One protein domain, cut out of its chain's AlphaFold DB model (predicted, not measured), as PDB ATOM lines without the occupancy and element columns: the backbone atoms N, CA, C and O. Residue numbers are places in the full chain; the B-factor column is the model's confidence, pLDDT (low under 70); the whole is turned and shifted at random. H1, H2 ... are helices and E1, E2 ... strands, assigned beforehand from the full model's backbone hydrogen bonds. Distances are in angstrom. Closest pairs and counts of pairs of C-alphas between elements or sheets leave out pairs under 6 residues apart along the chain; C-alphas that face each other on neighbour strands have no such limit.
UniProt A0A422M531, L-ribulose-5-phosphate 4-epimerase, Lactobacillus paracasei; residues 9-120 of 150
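Overview. This is residues 9 to 120 of the 150 residues of the protein "L-ribulose-5-phosphate 4-epimerase" of Lactobacillus paracasei (UniProt A0A422M531). A strongly twisted sheet of five strands makes the middle layer of this domain, with the long helix H1 over one face, along the strands, and the shorter helix H3 slantwise over the other face. The small hairpin of E2 and E3 lies at one end of the longest axis, and the short helix H2 lies toward the opposite end. The printed part has 112 residues, with three named helices and seven named strands in the order H1 E1 E2 E3 E4 H2 E5 E6 H3 E7. The large sheet has the order E6 - E5 - E4 - E1 - E7, all antiparallel, and the class is mixed, helices and strands. The whole is compact, with a radius of gyration of the C-alphas of 13.5 A and spans of 38 by 31 by 21 A.

Arrangement. H1, residues 9 to 23, is on the large sheet at a height of 9.7 A, over E1, residues 33 to 38, and E4, residues 57 to 60. It runs along the strands, at 25 degrees to E1 on the local plane; the closest C-alphas of H1 and E1 are those of Ala 18 and Ile 34, 7.2 A apart. E1 and E4 are antiparallel, with N 36 and O 59 within hydrogen-bond range at 2.9 A. E2, residues 44 to 46, and E3, residues 49 to 51, form a hairpin, with N 44 and O 51 at 3.0 A. H2, residues 65 to 69, is not on the large sheet, and is close to H1 but not clearly touching: the closest C-alphas, of Phe 22 and Ser 66, are 7.5 A apart. E5, residues 79 to 82, is antiparallel to E4, with N 58 and O 81 at 2.8 A, and forms a hairpin with the edge strand E6, residues 87 to 90, where N 80 and O 90 are 2.8 A apart. The closest C-alphas of E3 and E6 are those of Ile 49 and Ile 89, 7.1 A apart. H3, residues 99 to 108, is on the opposite face from H1 at a height of 9.2 A, over E1 and slantwise to it at 40 degrees on the local plane, which gives three layers, helices on both faces of a sheet. The other edge strand, E7, residues 114 to 117, is antiparallel to E1, with N 35 and O 115 at 2.9 A. In H1, H2 and H3 every O i to N i+4 pair is within hydrogen-bond range.

Along the chain. H1 begins at C-alpha 9, (-31.603, -6.119, -41.483), and is 21.3 A long. E1 is 16.6 A long and H3 14.3 A. E7 ends at C-alpha 117, (-11.434, -12.933, -45.926).

Size, cuts and confidence. The two C-alphas farthest apart, of Gly 47 and Ala 120, are 38.7 A from each other. The printed part has no cut and no long link. The mean pLDDT of the printed part is 96.6, and no printed residue is under 70.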
ATOM      1  N   ASN A   9     -31.799  -5.071 -42.476       96.12
ATOM      2  CA  ASN A   9     -31.603  -6.119 -41.483       96.12
ATOM      3  C   ASN A   9     -30.314  -6.902 -41.744       96.12
ATOM      4  O   ASN A   9     -29.525  -7.100 -40.824       96.12
ATOM      5  N   GLU A  10     -30.051  -7.269 -42.995       97.69
ATOM      6  CA  GLU A  10     -28.848  -7.996 -43.397       97.69
ATOM      7  C   GLU A  10     -27.589  -7.144 -43.205       97.69
ATOM      8  O   GLU A  10     -26.540  -7.643 -42.802       97.69
ATOM      9  N   ARG A  11     -27.683  -5.832 -43.440       98.25
ATOM     10  CA  ARG A  11     -26.569  -4.901 -43.213       98.25
ATOM     11  C   ARG A  11     -26.293  -4.674 -41.730       98.25
ATOM     12  O   ARG A  11     -25.134  -4.521 -41.354       98.25
ATOM     13  N   LYS A  12     -27.325  -4.658 -40.880       98.38
ATOM     14  CA  LYS A  12     -27.151  -4.631 -39.417       98.38
ATOM     15  C   LYS A  12     -26.453  -5.890 -38.928       98.38
ATOM     16  O   LYS A  12     -25.459  -5.779 -38.218       98.38
ATOM     17  N   ASP A  13     -26.940  -7.046 -39.367       98.31
ATOM     18  CA  ASP A  13     -26.374  -8.345 -39.015       98.31
ATOM     19  C   ASP A  13     -24.906  -8.446 -39.451       98.31
ATOM     20  O   ASP A  13     -24.026  -8.740 -38.645       98.31
ATOM     21  N   LEU A  14     -24.589  -8.067 -40.695       98.50
ATOM     22  CA  LEU A  14     -23.212  -8.108 -41.186       98.50
ATOM     23  C   LEU A  14     -22.271  -7.159 -40.423       98.50
ATOM     24  O   LEU A  14     -21.110  -7.503 -40.191       98.50
ATOM     25  N   ALA A  15     -22.746  -5.976 -40.023       98.38
ATOM     26  CA  ALA A  15     -21.961  -5.057 -39.200       98.38
ATOM     27  C   ALA A  15     -21.667  -5.642 -37.804       98.38
ATOM     28  O   ALA A  15     -20.551  -5.496 -37.301       98.38
ATOM     29  N   GLU A  16     -22.634  -6.339 -37.201       98.38
ATOM     30  CA  GLU A  16     -22.463  -7.032 -35.921       98.38
ATOM     31  C   GLU A  16     -21.481  -8.204 -36.046       98.38
ATOM     32  O   GLU A  16     -20.509  -8.277 -35.291       98.38
ATOM     33  N   VAL A  17     -21.649  -9.053 -37.065       98.25
ATOM     34  CA  VAL A  17     -20.736 -10.166 -37.360       98.25
ATOM     35  C   VAL A  17     -19.308  -9.666 -37.574       98.25
ATOM     36  O   VAL A  17     -18.370 -10.239 -37.019       98.25
ATOM     37  N   ALA A  18     -19.113  -8.586 -38.334       97.94
ATOM     38  CA  ALA A  18     -17.791  -8.005 -38.552       97.94
ATOM     39  C   ALA A  18     -17.111  -7.606 -37.230       97.94
ATOM     40  O   ALA A  18     -15.936  -7.924 -37.013       97.94
ATOM     41  N   CYS A  19     -17.858  -6.958 -36.333       98.06
ATOM     42  CA  CYS A  19     -17.378  -6.565 -35.011       98.06
ATOM     43  C   CYS A  19     -17.015  -7.793 -34.160       98.06
ATOM     44  O   CYS A  19     -15.915  -7.856 -33.610       98.06
ATOM     45  N   GLU A  20     -17.885  -8.803 -34.107       97.94
ATOM     46  CA  GLU A  20     -17.640 -10.048 -33.371       97.94
ATOM     47  C   GLU A  20     -16.394 -10.785 -33.871       97.94
ATOM     48  O   GLU A  20     -15.558 -11.220 -33.078       97.94
ATOM     49  N   MET A  21     -16.206 -10.883 -35.189       96.19
ATOM     50  CA  MET A  21     -15.031 -11.540 -35.762       96.19
ATOM     51  C   MET A  21     -13.728 -10.816 -35.413       96.19
ATOM     52  O   MET A  21     -12.723 -11.464 -35.108       96.19
ATOM     53  N   PHE A  22     -13.739  -9.482 -35.402       97.06
ATOM     54  CA  PHE A  22     -12.596  -8.693 -34.949       97.06
ATOM     55  C   PHE A  22     -12.323  -8.910 -33.453       97.06
ATOM     56  O   PHE A  22     -11.192  -9.194 -33.058       97.06
ATOM     57  N   MET A  23     -13.359  -8.853 -32.612       96.69
ATOM     58  CA  MET A  23     -13.238  -9.029 -31.157       96.69
ATOM     59  C   MET A  23     -12.763 -10.431 -30.762       96.69
ATOM     60  O   MET A  23     -12.024 -10.586 -29.790       96.69
ATOM     61  N   ARG A  24     -13.131 -11.448 -31.545       95.81
ATOM     62  CA  ARG A  24     -12.705 -12.843 -31.362       95.81
ATOM     63  C   ARG A  24     -11.332 -13.156 -31.958       95.81
ATOM     64  O   ARG A  24     -10.923 -14.311 -31.909       95.81
ATOM     65  N   LYS A  25     -10.617 -12.153 -32.487       94.56
ATOM     66  CA  LYS A  25      -9.310 -12.288 -33.161       94.56
ATOM     67  C   LYS A  25      -9.326 -13.181 -34.410       94.56
ATOM     68  O   LYS A  25      -8.281 -13.656 -34.849       94.56
ATOM     69  N   ASN A  26     -10.496 -13.362 -35.026       94.69
ATOM     70  CA  ASN A  26     -10.601 -14.035 -36.323       94.69
ATOM     71  C   ASN A  26     -10.113 -13.135 -37.468       94.69
ATOM     72  O   ASN A  26      -9.824 -13.622 -38.553       94.69
ATOM     73  N   THR A  27      -9.974 -11.832 -37.222       96.00
ATOM     74  CA  THR A  27      -9.155 -10.915 -38.018       96.00
ATOM     75  C   THR A  27      -8.504  -9.882 -37.096       96.00
ATOM     76  O   THR A  27      -8.766  -9.861 -35.893       96.00
ATOM     77  N   ASN A  28      -7.656  -9.015 -37.644       94.25
ATOM     78  CA  ASN A  28      -6.989  -7.950 -36.899       94.25
ATOM     79  C   ASN A  28      -6.914  -6.650 -37.721       94.25
ATOM     80  O   ASN A  28      -7.469  -6.555 -38.814       94.25
ATOM     81  N   VAL A  29      -6.235  -5.629 -37.190       95.19
ATOM     82  CA  VAL A  29      -6.135  -4.293 -37.810       95.19
ATOM     83  C   VAL A  29      -5.518  -4.309 -39.215       95.19
ATOM     84  O   VAL A  29      -5.776  -3.397 -39.993       95.19
ATOM     85  N   ALA A  30      -4.743  -5.341 -39.565       92.38
ATOM     86  CA  ALA A  30      -4.076  -5.445 -40.857       92.38
ATOM     87  C   ALA A  30      -5.029  -5.749 -42.024       92.38
ATOM     88  O   ALA A  30      -4.603  -5.636 -43.170       92.38
ATOM     89  N   GLY A  31      -6.283  -6.144 -41.771       91.12
ATOM     90  CA  GLY A  31      -7.223  -6.393 -42.858       91.12
ATOM     91  C   GLY A  31      -8.429  -7.249 -42.498       91.12
ATOM     92  O   GLY A  31      -8.945  -7.236 -41.375       91.12
ATOM     93  N   GLY A  32      -8.897  -7.982 -43.501       94.38
ATOM     94  CA  GLY A  32     -10.141  -8.735 -43.473       94.38
ATOM     95  C   GLY A  32     -11.327  -7.958 -44.046       94.38
ATOM     96  O   GLY A  32     -11.412  -6.732 -43.947       94.38
ATOM     97  N   ASN A  33     -12.240  -8.692 -44.669       97.62
ATOM     98  CA  ASN A  33     -13.497  -8.188 -45.208       97.62
ATOM     99  C   ASN A  33     -14.485  -9.344 -45.402       97.62
ATOM    100  O   ASN A  33     -14.111 -10.511 -45.513       97.62
ATOM    101  N   ILE A  34     -15.771  -9.012 -45.376       98.38
ATOM    102  CA  ILE A  34     -16.860  -9.981 -45.461       98.38
ATOM    103  C   ILE A  34     -17.812  -9.523 -46.554       98.38
ATOM    104  O   ILE A  34     -18.124  -8.334 -46.653       98.38
ATOM    105  N   SER A  35     -18.299 -10.470 -47.349       98.62
ATOM    106  CA  SER A  35     -19.438 -10.249 -48.236       98.62
ATOM    107  C   SER A  35     -20.470 -11.356 -48.085       98.62
ATOM    108  O   SER A  35     -20.090 -12.500 -47.834       98.62
ATOM    109  N   VAL A  36     -21.735 -11.032 -48.329       98.62
ATOM    110  CA  VAL A  36     -22.843 -11.989 -48.371       98.62
ATOM    111  C   VAL A  36     -23.641 -11.778 -49.652       98.62
ATOM    112  O   VAL A  36     -23.998 -10.650 -49.991       98.62
ATOM    113  N   ARG A  37     -23.933 -12.875 -50.354       98.44
ATOM    114  CA  ARG A  37     -24.793 -12.911 -51.539       98.44
ATOM    115  C   ARG A  37     -26.255 -12.905 -51.121       98.44
ATOM    116  O   ARG A  37     -26.713 -13.814 -50.422       98.44
ATOM    117  N   ILE A  38     -27.003 -11.931 -51.614       97.81
ATOM    118  CA  ILE A  38     -28.438 -11.773 -51.399       97.81
ATOM    119  C   ILE A  38     -29.155 -11.975 -52.732       97.81
ATOM    120  O   ILE A  38     -28.811 -11.348 -53.728       97.81
ATOM    121  N   THR A  39     -30.165 -12.844 -52.730       97.69
ATOM    122  CA  THR A  39     -31.038 -13.089 -53.885       97.69
ATOM    123  C   THR A  39     -32.477 -12.819 -53.442       97.69
ATOM    124  O   THR A  39     -33.065 -13.667 -52.769       97.69
ATOM    125  N   PRO A  40     -33.036 -11.635 -53.733       96.69
ATOM    126  CA  PRO A  40     -34.380 -11.264 -53.306       96.69
ATOM    127  C   PRO A  40     -35.455 -12.141 -53.946       96.69
ATOM    128  O   PRO A  40     -35.332 -12.552 -55.099       96.69
ATOM    129  N   ASP A  41     -36.542 -12.387 -53.222       97.06
ATOM    130  CA  ASP A  41     -37.698 -13.161 -53.692       97.06
ATOM    131  C   ASP A  41     -38.734 -12.309 -54.445       97.06
ATOM    132  O   ASP A  41     -39.577 -12.840 -55.169       97.06
ATOM    133  N   LYS A  42     -38.661 -10.984 -54.297       96.50
ATOM    134  CA  LYS A  42     -39.582 -10.013 -54.889       96.50
ATOM    135  C   LYS A  42     -38.855  -8.757 -55.352       96.50
ATOM    136  O   LYS A  42     -37.806  -8.404 -54.816       96.50
ATOM    137  N   ASP A  43     -39.463  -8.078 -56.318       97.25
ATOM    138  CA  ASP A  43     -39.053  -6.740 -56.722       97.25
ATOM    139  C   ASP A  43     -39.444  -5.746 -55.622       97.25
ATOM    140  O   ASP A  43     -40.526  -5.857 -55.031       97.25
ATOM    141  N   PHE A  44     -38.580  -4.774 -55.345       95.69
ATOM    142  CA  PHE A  44     -38.899  -3.667 -54.449       95.69
ATOM    143  C   PHE A  44     -37.987  -2.463 -54.684       95.69
ATOM    144  O   PHE A  44     -36.853  -2.596 -55.142       95.69
ATOM    145  N   ASP A  45     -38.481  -1.291 -54.295       94.69
ATOM    146  CA  ASP A  45     -37.783  -0.021 -54.456       94.69
ATOM    147  C   ASP A  45     -37.509   0.627 -53.096       94.69
ATOM    148  O   ASP A  45     -38.367   0.631 -52.209       94.69
ATOM    149  N   TYR A  46     -36.328   1.231 -52.957       91.75
ATOM    150  CA  TYR A  46     -35.967   2.105 -51.840       91.75
ATOM    151  C   TYR A  46     -35.417   3.424 -52.384       91.75
ATOM    152  O   TYR A  46     -34.239   3.534 -52.722       91.75
ATOM    153  N   GLY A  47     -36.278   4.441 -52.473       90.38
ATOM    154  CA  GLY A  47     -35.918   5.699 -53.130       90.38
ATOM    155  C   GLY A  47     -35.608   5.463 -54.611       90.38
ATOM    156  O   GLY A  47     -36.450   4.930 -55.326       90.38
ATOM    157  N   ASP A  48     -34.397   5.826 -55.042       92.19
ATOM    158  CA  ASP A  48     -33.915   5.644 -56.424       92.19
ATOM    159  C   ASP A  48     -33.233   4.277 -56.661       92.19
ATOM    160  O   ASP A  48     -32.667   4.024 -57.727       92.19
ATOM    161  N   ILE A  49     -33.229   3.399 -55.652       95.50
ATOM    162  CA  ILE A  49     -32.633   2.064 -55.731       95.50
ATOM    163  C   ILE A  49     -33.716   1.052 -56.085       95.50
ATOM    164  O   ILE A  49     -34.684   0.892 -55.342       95.50
ATOM    165  N   HIS A  50     -33.496   0.328 -57.180       95.88
ATOM    166  CA  HIS A  50     -34.400  -0.698 -57.691       95.88
ATOM    167  C   HIS A  50     -33.796  -2.088 -57.494       95.88
ATOM    168  O   HIS A  50     -32.741  -2.405 -58.057       95.88
ATOM    169  N   ILE A  51     -34.470  -2.923 -56.707       97.50
ATOM    170  CA  ILE A  51     -34.067  -4.298 -56.432       97.50
ATOM    171  C   ILE A  51     -34.989  -5.260 -57.172       97.50
ATOM    172  O   ILE A  51     -36.210  -5.147 -57.107       97.50
ATOM    173  N   LYS A  52     -34.386  -6.213 -57.885       98.06
ATOM    174  CA  LYS A  52     -35.081  -7.181 -58.728       98.06
ATOM    175  C   LYS A  52     -35.060  -8.576 -58.104       98.06
ATOM    176  O   LYS A  52     -34.004  -9.074 -57.715       98.06
ATOM    177  N   ALA A  53     -36.213  -9.231 -58.090       97.75
ATOM    178  CA  ALA A  53     -36.388 -10.616 -57.692       97.75
ATOM    179  C   ALA A  53     -35.509 -11.545 -58.534       97.75
ATOM    180  O   ALA A  53     -35.406 -11.408 -59.758       97.75
ATOM    181  N   GLY A  54     -34.885 -12.518 -57.877       97.56
ATOM    182  CA  GLY A  54     -34.028 -13.513 -58.517       97.56
ATOM    183  C   GLY A  54     -32.703 -12.970 -59.058       97.56
ATOM    184  O   GLY A  54     -31.919 -13.756 -59.584       97.56
ATOM    185  N   LYS A  55     -32.431 -11.661 -58.945       97.62
ATOM    186  CA  LYS A  55     -31.117 -11.085 -59.249       97.62
ATOM    187  C   LYS A  55     -30.231 -11.130 -58.006       97.62
ATOM    188  O   LYS A  55     -30.700 -10.894 -56.898       97.62
ATOM    189  N   ASP A  56     -28.947 -11.403 -58.202       97.88
ATOM    190  CA  ASP A  56     -27.981 -11.404 -57.114       97.88
ATOM    191  C   ASP A  56     -27.402 -10.018 -56.837       97.88
ATOM    192  O   ASP A  56     -26.974  -9.286 -57.734       97.88
ATOM    193  N   TYR A  57     -27.325  -9.722 -55.549       98.31
ATOM    194  CA  TYR A  57     -26.671  -8.561 -54.973       98.31
ATOM    195  C   TYR A  57     -25.656  -9.038 -53.937       98.31
ATOM    196  O   TYR A  57     -25.812 -10.110 -53.350       98.31
ATOM    197  N   LEU A  58     -24.624  -8.242 -53.678       98.19
ATOM    198  CA  LEU A  58     -23.732  -8.450 -52.545       98.19
ATOM    199  C   LEU A  58     -23.952  -7.357 -51.512       98.19
ATOM    200  O   LEU A  58     -23.995  -6.181 -51.865       98.19
ATOM    201  N   ILE A  59     -24.002  -7.735 -50.239       98.62
ATOM    202  CA  ILE A  59     -23.647  -6.813 -49.161       98.62
ATOM    203  C   ILE A  59     -22.193  -7.047 -48.769       98.62
ATOM    204  O   ILE A  59     -21.766  -8.197 -48.681       98.62
ATOM    205  N   MET A  60     -21.411  -5.988 -48.570       98.50
ATOM    206  CA  MET A  60     -19.974  -6.103 -48.315       98.50
ATOM    207  C   MET A  60     -19.463  -5.039 -47.346       98.50
ATOM    208  O   MET A  60     -19.869  -3.880 -47.384       98.50
ATOM    209  N   THR A  61     -18.517  -5.418 -46.493       98.38
ATOM    210  CA  THR A  61     -17.789  -4.480 -45.633       98.38
ATOM    211  C   THR A  61     -16.941  -3.504 -46.466       98.38
ATOM    212  O   THR A  61     -16.336  -3.923 -47.458       98.38
ATOM    213  N   PRO A  62     -16.825  -2.223 -46.078       97.94
ATOM    214  CA  PRO A  62     -16.045  -1.251 -46.832       97.94
ATOM    215  C   PRO A  62     -14.539  -1.515 -46.702       97.94
ATOM    216  O   PRO A  62     -14.069  -2.161 -45.762       97.94
ATOM    217  N   THR A  63     -13.757  -0.954 -47.625       97.00
ATOM    218  CA  THR A  63     -12.296  -0.887 -47.480       97.00
ATOM    219  C   THR A  63     -11.909  -0.248 -46.146       97.00
ATOM    220  O   THR A  63     -12.621   0.629 -45.662       97.00
ATOM    221  N   MET A  64     -10.781  -0.664 -45.568       94.62
ATOM    222  CA  MET A  64     -10.289  -0.198 -44.262       94.62
ATOM    223  C   MET A  64     -11.231  -0.475 -43.077       94.62
ATOM    224  O   MET A  64     -11.040   0.119 -42.018       94.62
ATOM    225  N   MET A  65     -12.205  -1.394 -43.203       95.38
ATOM    226  CA  MET A  65     -13.099  -1.801 -42.104       95.38
ATOM    227  C   MET A  65     -12.347  -1.992 -40.775       95.38
ATOM    228  O   MET A  65     -12.732  -1.429 -39.747       95.38
ATOM    229  N   SER A  66     -11.282  -2.795 -40.795       94.12
ATOM    230  CA  SER A  66     -10.514  -3.142 -39.598       94.12
ATOM    231  C   SER A  66      -9.550  -2.034 -39.169       94.12
ATOM    232  O   SER A  66      -9.441  -1.762 -37.977       94.12
ATOM    233  N   GLU A  67      -8.884  -1.373 -40.119       95.06
ATOM    234  CA  GLU A  67      -7.867  -0.347 -39.844       95.06
ATOM    235  C   GLU A  67      -8.479   0.941 -39.277       95.06
ATOM    236  O   GLU A  67      -8.008   1.471 -38.274       95.06
ATOM    237  N   ALA A  68      -9.548   1.438 -39.905       95.19
ATOM    238  CA  ALA A  68     -10.123   2.737 -39.572       95.19
ATOM    239  C   ALA A  68     -11.215   2.658 -38.496       95.19
ATOM    240  O   ALA A  68     -11.415   3.625 -37.760       95.19
ATOM    241  N   TRP A  69     -11.914   1.523 -38.383       96.38
ATOM    242  CA  TRP A  69     -13.061   1.390 -37.476       96.38
ATOM    243  C   TRP A  69     -12.959   0.230 -36.491       96.38
ATOM    244  O   TRP A  69     -13.870   0.063 -35.682       96.38
ATOM    245  N   TYR A  70     -11.891  -0.576 -36.519       96.69
ATOM    246  CA  TYR A  70     -11.789  -1.792 -35.697       96.69
ATOM    247  C   TYR A  70     -13.028  -2.692 -35.850       96.69
ATOM    248  O   TYR A  70     -13.553  -3.215 -34.870       96.69
ATOM    249  N   ALA A  71     -13.549  -2.767 -37.082       97.06
ATOM    250  CA  ALA A  71     -14.794  -3.436 -37.461       97.06
ATOM    251  C   ALA A  71     -16.082  -2.954 -36.756       97.06
ATOM    252  O   ALA A  71     -17.137  -3.561 -36.921       97.06
ATOM    253  N   LYS A  72     -16.050  -1.824 -36.038       97.88
ATOM    254  CA  LYS A  72     -17.240  -1.174 -35.459       97.88
ATOM    255  C   LYS A  72     -17.965  -0.351 -36.520       97.88
ATOM    256  O   LYS A  72     -17.905   0.880 -36.525       97.88
ATOM    257  N   LEU A  73     -18.606  -1.044 -37.452       97.94
ATOM    258  CA  LEU A  73     -19.298  -0.430 -38.577       97.94
ATOM    259  C   LEU A  73     -20.714   0.009 -38.199       97.94
ATOM    260  O   LEU A  73     -21.426  -0.675 -37.469       97.94
ATOM    261  N   GLN A  74     -21.148   1.135 -38.755       97.75
ATOM    262  CA  GLN A  74     -22.573   1.419 -38.878       97.75
ATOM    263  C   GLN A  74     -23.165   0.566 -40.011       97.75
ATOM    264  O   GLN A  74     -22.491   0.366 -41.023       97.75
ATOM    265  N   PRO A  75     -24.432   0.131 -39.925       97.50
ATOM    266  CA  PRO A  75     -25.062  -0.646 -40.998       97.50
ATOM    267  C   PRO A  75     -25.040   0.069 -42.358       97.50
ATOM    268  O   PRO A  75     -24.873  -0.553 -43.405       97.50
ATOM    269  N   THR A  76     -25.128   1.402 -42.354       96.88
ATOM    270  CA  THR A  76     -25.040   2.228 -43.567       96.88
ATOM    271  C   THR A  76     -23.655   2.212 -44.216       96.88
ATOM    272  O   THR A  76     -23.540   2.542 -45.392       96.88
ATOM    273  N   GLN A  77     -22.605   1.806 -43.494       97.88
ATOM    274  CA  GLN A  77     -21.266   1.594 -44.056       97.88
ATOM    275  C   GLN A  77     -21.127   0.242 -44.762       97.88
ATOM    276  O   GLN A  77     -20.189   0.067 -45.537       97.88
ATOM    277  N   ILE A  78     -22.042  -0.704 -44.527       98.56
ATOM    278  CA  ILE A  78     -22.121  -1.917 -45.340       98.56
ATOM    279  C   ILE A  78     -22.607  -1.519 -46.728       98.56
ATOM    280  O   ILE A  78     -23.619  -0.835 -46.874       98.56
ATOM    281  N   LEU A  79     -21.849  -1.919 -47.734       98.69
ATOM    282  CA  LEU A  79     -22.036  -1.557 -49.129       98.69
ATOM    283  C   LEU A  79     -22.981  -2.551 -49.797       98.69
ATOM    284  O   LEU A  79     -22.895  -3.737 -49.505       98.69
ATOM    285  N   VAL A  80     -23.834  -2.082 -50.702       98.44
ATOM    286  CA  VAL A  80     -24.682  -2.920 -51.559       98.44
ATOM    287  C   VAL A  80     -24.150  -2.843 -52.980       98.44
ATOM    288  O   VAL A  80     -24.015  -1.751 -53.529       98.44
ATOM    289  N   VAL A  81     -23.857  -3.986 -53.585       98.38
ATOM    290  CA  VAL A  81     -23.244  -4.096 -54.910       98.38
ATOM    291  C   VAL A  81     -24.125  -4.949 -55.807       98.38
ATOM    292  O   VAL A  81     -24.647  -5.983 -55.393       98.38
ATOM    293  N   ASP A  82     -24.289  -4.518 -57.049       97.94
ATOM    294  CA  ASP A  82     -24.869  -5.331 -58.109       97.94
ATOM    295  C   ASP A  82     -23.851  -6.406 -58.518       97.94
ATOM    296  O   ASP A  82     -22.813  -6.055 -59.077       97.94
ATOM    297  N   LEU A  83     -24.110  -7.689 -58.235       96.69
ATOM    298  CA  LEU A  83     -23.102  -8.738 -58.460       96.69
ATOM    299  C   LEU A  83     -22.743  -8.883 -59.946       96.69
ATOM    300  O   LEU A  83     -21.591  -9.114 -60.283       96.69
ATOM    301  N   GLU A  84     -23.721  -8.724 -60.836       95.81
ATOM    302  CA  GLU A  84     -23.527  -8.863 -62.283       95.81
ATOM    303  C   GLU A  84     -22.643  -7.751 -62.861       95.81
ATOM    304  O   GLU A  84     -21.819  -8.003 -63.737       95.81
ATOM    305  N   THR A  85     -22.817  -6.512 -62.394       96.00
ATOM    306  CA  THR A  85     -22.115  -5.344 -62.954       96.00
ATOM    307  C   THR A  85     -20.934  -4.858 -62.112       96.00
ATOM    308  O   THR A  85     -20.202  -3.975 -62.561       96.00
ATOM    309  N   GLY A  86     -20.769  -5.363 -60.886       94.62
ATOM    310  CA  GLY A  86     -19.778  -4.891 -59.909       94.62
ATOM    311  C   GLY A  86     -20.039  -3.463 -59.405       94.62
ATOM    312  O   GLY A  86     -19.188  -2.839 -58.764       94.62
ATOM    313  N   LYS A  87     -21.204  -2.881 -59.717       96.19
ATOM    314  CA  LYS A  87     -21.508  -1.484 -59.400       96.19
ATOM    315  C   LYS A  87     -21.969  -1.349 -57.951       96.19
ATOM    316  O   LYS A  87     -22.919  -2.005 -57.535       96.19
ATOM    317  N   LEU A  88     -21.365  -0.414 -57.214       97.56
ATOM    318  CA  LEU A  88     -21.885   0.042 -55.923       97.56
ATOM    319  C   LEU A  88     -23.254   0.716 -56.122       97.56
ATOM    320  O   LEU A  88     -23.351   1.736 -56.810       97.56
ATOM    321  N   ILE A  89     -24.294   0.131 -55.536       96.94
ATOM    322  CA  ILE A  89     -25.677   0.621 -55.571       96.94
ATOM    323  C   ILE A  89     -25.960   1.523 -54.368       96.94
ATOM    324  O   ILE A  89     -26.591   2.563 -54.533       96.94
ATOM    325  N   ASP A  90     -25.505   1.132 -53.175       97.75
ATOM    326  CA  ASP A  90     -25.779   1.862 -51.935       97.75
ATOM    327  C   ASP A  90     -24.683   1.659 -50.877       97.75
ATOM    328  O   ASP A  90     -23.894   0.717 -50.945       97.75
ATOM    329  N   GLY A  91     -24.663   2.530 -49.870       96.62
ATOM    330  CA  GLY A  91     -23.772   2.461 -48.717       96.62
ATOM    331  C   GLY A  91     -22.674   3.522 -48.708       96.62
ATOM    332  O   GLY A  91     -22.278   4.086 -49.727       96.62
ATOM    333  N   VAL A  92     -22.184   3.815 -47.504       96.44
ATOM    334  CA  VAL A  92     -21.208   4.872 -47.238       96.44
ATOM    335  C   VAL A  92     -19.817   4.268 -47.116       96.44
ATOM    336  O   VAL A  92     -19.459   3.683 -46.096       96.44
ATOM    337  N   GLY A  93     -19.000   4.446 -48.149       95.56
ATOM    338  CA  GLY A  93     -17.623   3.975 -48.150       95.56
ATOM    339  C   GLY A  93     -17.100   3.721 -49.554       95.56
ATOM    340  O   GLY A  93     -17.578   4.284 -50.535       95.56
ATOM    341  N   ARG A  94     -16.075   2.875 -49.640       97.12
ATOM    342  CA  ARG A  94     -15.475   2.443 -50.902       97.12
ATOM    343  C   ARG A  94     -15.279   0.939 -50.888       97.12
ATOM    344  O   ARG A  94     -14.931   0.379 -49.851       97.12
ATOM    345  N   LEU A  95     -15.432   0.319 -52.052       96.38
ATOM    346  CA  LEU A  95     -15.125  -1.094 -52.236       96.38
ATOM    347  C   LEU A  95     -13.633  -1.359 -51.998       96.38
ATOM    348  O   LEU A  95     -12.774  -0.544 -52.357       96.38
ATOM    349  N   THR A  96     -13.339  -2.494 -51.367       93.69
ATOM    350  CA  THR A  96     -11.976  -3.031 -51.295       93.69
ATOM    351  C   THR A  96     -11.543  -3.530 -52.672       93.69
ATOM    352  O   THR A  96     -12.374  -3.904 -53.496       93.69
ATOM    353  N   ARG A  97     -10.232  -3.566 -52.930       92.56
ATOM    354  CA  ARG A  97      -9.682  -4.196 -54.143       92.56
ATOM    355  C   ARG A  97      -9.877  -5.714 -54.145       92.56
ATOM    356  O   ARG A  97      -9.837  -6.327 -55.203       92.56
ATOM    357  N   GLU A  98     -10.100  -6.299 -52.972       95.56
ATOM    358  CA  GLU A  98     -10.322  -7.734 -52.789       95.56
ATOM    359  C   GLU A  98     -11.730  -8.187 -53.194       95.56
ATOM    360  O   GLU A  98     -11.989  -9.386 -53.213       95.56
ATOM    361  N   ILE A  99     -12.626  -7.271 -53.592       96.56
ATOM    362  CA  ILE A  99     -13.952  -7.647 -54.102       96.56
ATOM    363  C   ILE A  99     -13.860  -8.624 -55.277       96.56
ATOM    364  O   ILE A  99     -14.659  -9.551 -55.344       96.56
ATOM    365  N   ASN A 100     -12.834  -8.504 -56.122       96.38
ATOM    366  CA  ASN A 100     -12.627  -9.417 -57.246       96.38
ATOM    367  C   ASN A 100     -12.525 -10.879 -56.775       96.38
ATOM    368  O   ASN A 100     -13.094 -11.768 -57.392       96.38
ATOM    369  N   MET A 101     -11.850 -11.143 -55.648       96.75
ATOM    370  CA  MET A 101     -11.765 -12.496 -55.078       96.75
ATOM    371  C   MET A 101     -13.139 -12.995 -54.609       96.75
ATOM    372  O   MET A 101     -13.451 -14.175 -54.748       96.75
ATOM    373  N   HIS A 102     -13.961 -12.101 -54.058       97.94
ATOM    374  CA  HIS A 102     -15.303 -12.432 -53.589       97.94
ATOM    375  C   HIS A 102     -16.226 -12.752 -54.766       97.94
ATOM    376  O   HIS A 102     -16.887 -13.787 -54.754       97.94
ATOM    377  N   GLU A 103     -16.239 -11.898 -55.790       96.75
ATOM    378  CA  GLU A 103     -17.017 -12.091 -57.016       96.75
ATOM    379  C   GLU A 103     -16.669 -13.425 -57.683       96.75
ATOM    380  O   GLU A 103     -17.563 -14.236 -57.916       96.75
ATOM    381  N   GLU A 104     -15.381 -13.709 -57.896       96.81
ATOM    382  CA  GLU A 104     -14.940 -14.974 -58.498       96.81
ATOM    383  C   GLU A 104     -15.376 -16.198 -57.682       96.81
ATOM    384  O   GLU A 104     -15.830 -17.189 -58.254       96.81
ATOM    385  N   ALA A 105     -15.331 -16.138 -56.345       97.12
ATOM    386  CA  ALA A 105     -15.837 -17.227 -55.511       97.12
ATOM    387  C   ALA A 105     -17.336 -17.494 -55.760       97.12
ATOM    388  O   ALA A 105     -17.747 -18.650 -55.880       97.12
ATOM    389  N   TYR A 106     -18.147 -16.442 -55.902       97.31
ATOM    390  CA  TYR A 106     -19.575 -16.568 -56.209       97.31
ATOM    391  C   TYR A 106     -19.863 -17.037 -57.637       97.31
ATOM    392  O   TYR A 106     -20.873 -17.716 -57.855       97.31
ATOM    393  N   TRP A 107     -19.018 -16.673 -58.604       95.81
ATOM    394  CA  TRP A 107     -19.156 -17.091 -60.000       95.81
ATOM    395  C   TRP A 107     -18.764 -18.549 -60.213       95.81
ATOM    396  O   TRP A 107     -19.429 -19.265 -60.961       95.81
ATOM    397  N   VAL A 108     -17.707 -19.002 -59.538       97.00
ATOM    398  CA  VAL A 108     -17.201 -20.374 -59.662       97.00
ATOM    399  C   VAL A 108     -18.095 -21.378 -58.931       97.00
ATOM    400  O   VAL A 108     -18.175 -22.536 -59.344       97.00
ATOM    401  N   ASN A 109     -18.776 -20.967 -57.857       96.19
ATOM    402  CA  ASN A 109     -19.636 -21.855 -57.080       96.19
ATOM    403  C   ASN A 109     -20.918 -21.144 -56.614       96.19
ATOM    404  O   ASN A 109     -20.914 -20.341 -55.679       96.19
ATOM    405  N   ASP A 110     -22.040 -21.513 -57.230       94.50
ATOM    406  CA  ASP A 110     -23.374 -20.970 -56.951       94.50
ATOM    407  C   ASP A 110     -23.879 -21.263 -55.527       94.50
ATOM    408  O   ASP A 110     -24.719 -20.531 -54.999       94.50
ATOM    409  N   LYS A 111     -23.326 -22.289 -54.866       95.69
ATOM    410  CA  LYS A 111     -23.645 -22.634 -53.475       95.69
ATOM    411  C   LYS A 111     -22.989 -21.700 -52.462       95.69
ATOM    412  O   LYS A 111     -23.411 -21.686 -51.306       95.69
ATOM    413  N   ILE A 112     -21.969 -20.933 -52.850       96.69
ATOM    414  CA  ILE A 112     -21.325 -19.982 -51.940       96.69
ATOM    415  C   ILE A 112     -22.272 -18.801 -51.719       96.69
ATOM    416  O   ILE A 112     -22.707 -18.129 -52.655       96.69
ATOM    417  N   ARG A 113     -22.602 -18.556 -50.446       97.00
ATOM    418  CA  ARG A 113     -23.472 -17.450 -50.013       97.00
ATOM    419  C   ARG A 113     -22.745 -16.391 -49.194       97.00
ATOM    420  O   ARG A 113     -23.265 -15.293 -49.055       97.00
ATOM    421  N   CYS A 114     -21.563 -16.703 -48.679       97.94
ATOM    422  CA  CYS A 114     -20.734 -15.791 -47.907       97.94
ATOM    423  C   CYS A 114     -19.267 -16.054 -48.237       97.94
ATOM    424  O   CYS A 114     -18.857 -17.209 -48.369       97.94
ATOM    425  N   VAL A 115     -18.492 -14.981 -48.338       98.06
ATOM    426  CA  VAL A 115     -17.035 -15.027 -48.433       98.06
ATOM    427  C   VAL A 115     -16.490 -14.171 -47.306       98.06
ATOM    428  O   VAL A 115     -16.804 -12.979 -47.218       98.06
ATOM    429  N   TYR A 116     -15.686 -14.794 -46.450       97.38
ATOM    430  CA  TYR A 116     -14.986 -14.135 -45.361       97.38
ATOM    431  C   TYR A 116     -13.483 -14.230 -45.600       97.38
ATOM    432  O   TYR A 116     -12.892 -15.302 -45.490       97.38
ATOM    433  N   HIS A 117     -12.875 -13.092 -45.916       96.88
ATOM    434  CA  HIS A 117     -11.434 -12.933 -45.926       96.88
ATOM    435  C   HIS A 117     -10.967 -12.420 -44.564       96.88
ATOM    436  O   HIS A 117     -11.528 -11.459 -44.025       96.88
ATOM    437  N   SER A 118      -9.929 -13.035 -44.000       95.25
ATOM    438  CA  SER A 118      -9.462 -12.686 -42.665       95.25
ATOM    439  C   SER A 118      -7.961 -12.861 -42.485       95.25
ATOM    440  O   SER A 118      -7.319 -13.673 -43.150       95.25
ATOM    441  N   HIS A 119      -7.407 -12.097 -41.544       95.12
ATOM    442  CA  HIS A 119      -6.040 -12.266 -41.057       95.12
ATOM    443  C   HIS A 119      -6.069 -12.932 -39.671       95.12
ATOM    444  O   HIS A 119      -5.621 -12.349 -38.679       95.12
ATOM    445  N   ALA A 120      -6.668 -14.123 -39.580       94.31
ATOM    446  CA  ALA A 120      -6.730 -14.893 -38.337       94.31
ATOM    447  C   ALA A 120      -5.324 -15.335 -37.900       94.31
ATOM    448  O   ALA A 120      -4.587 -15.914 -38.698       94.31
TER     449      ALA A 120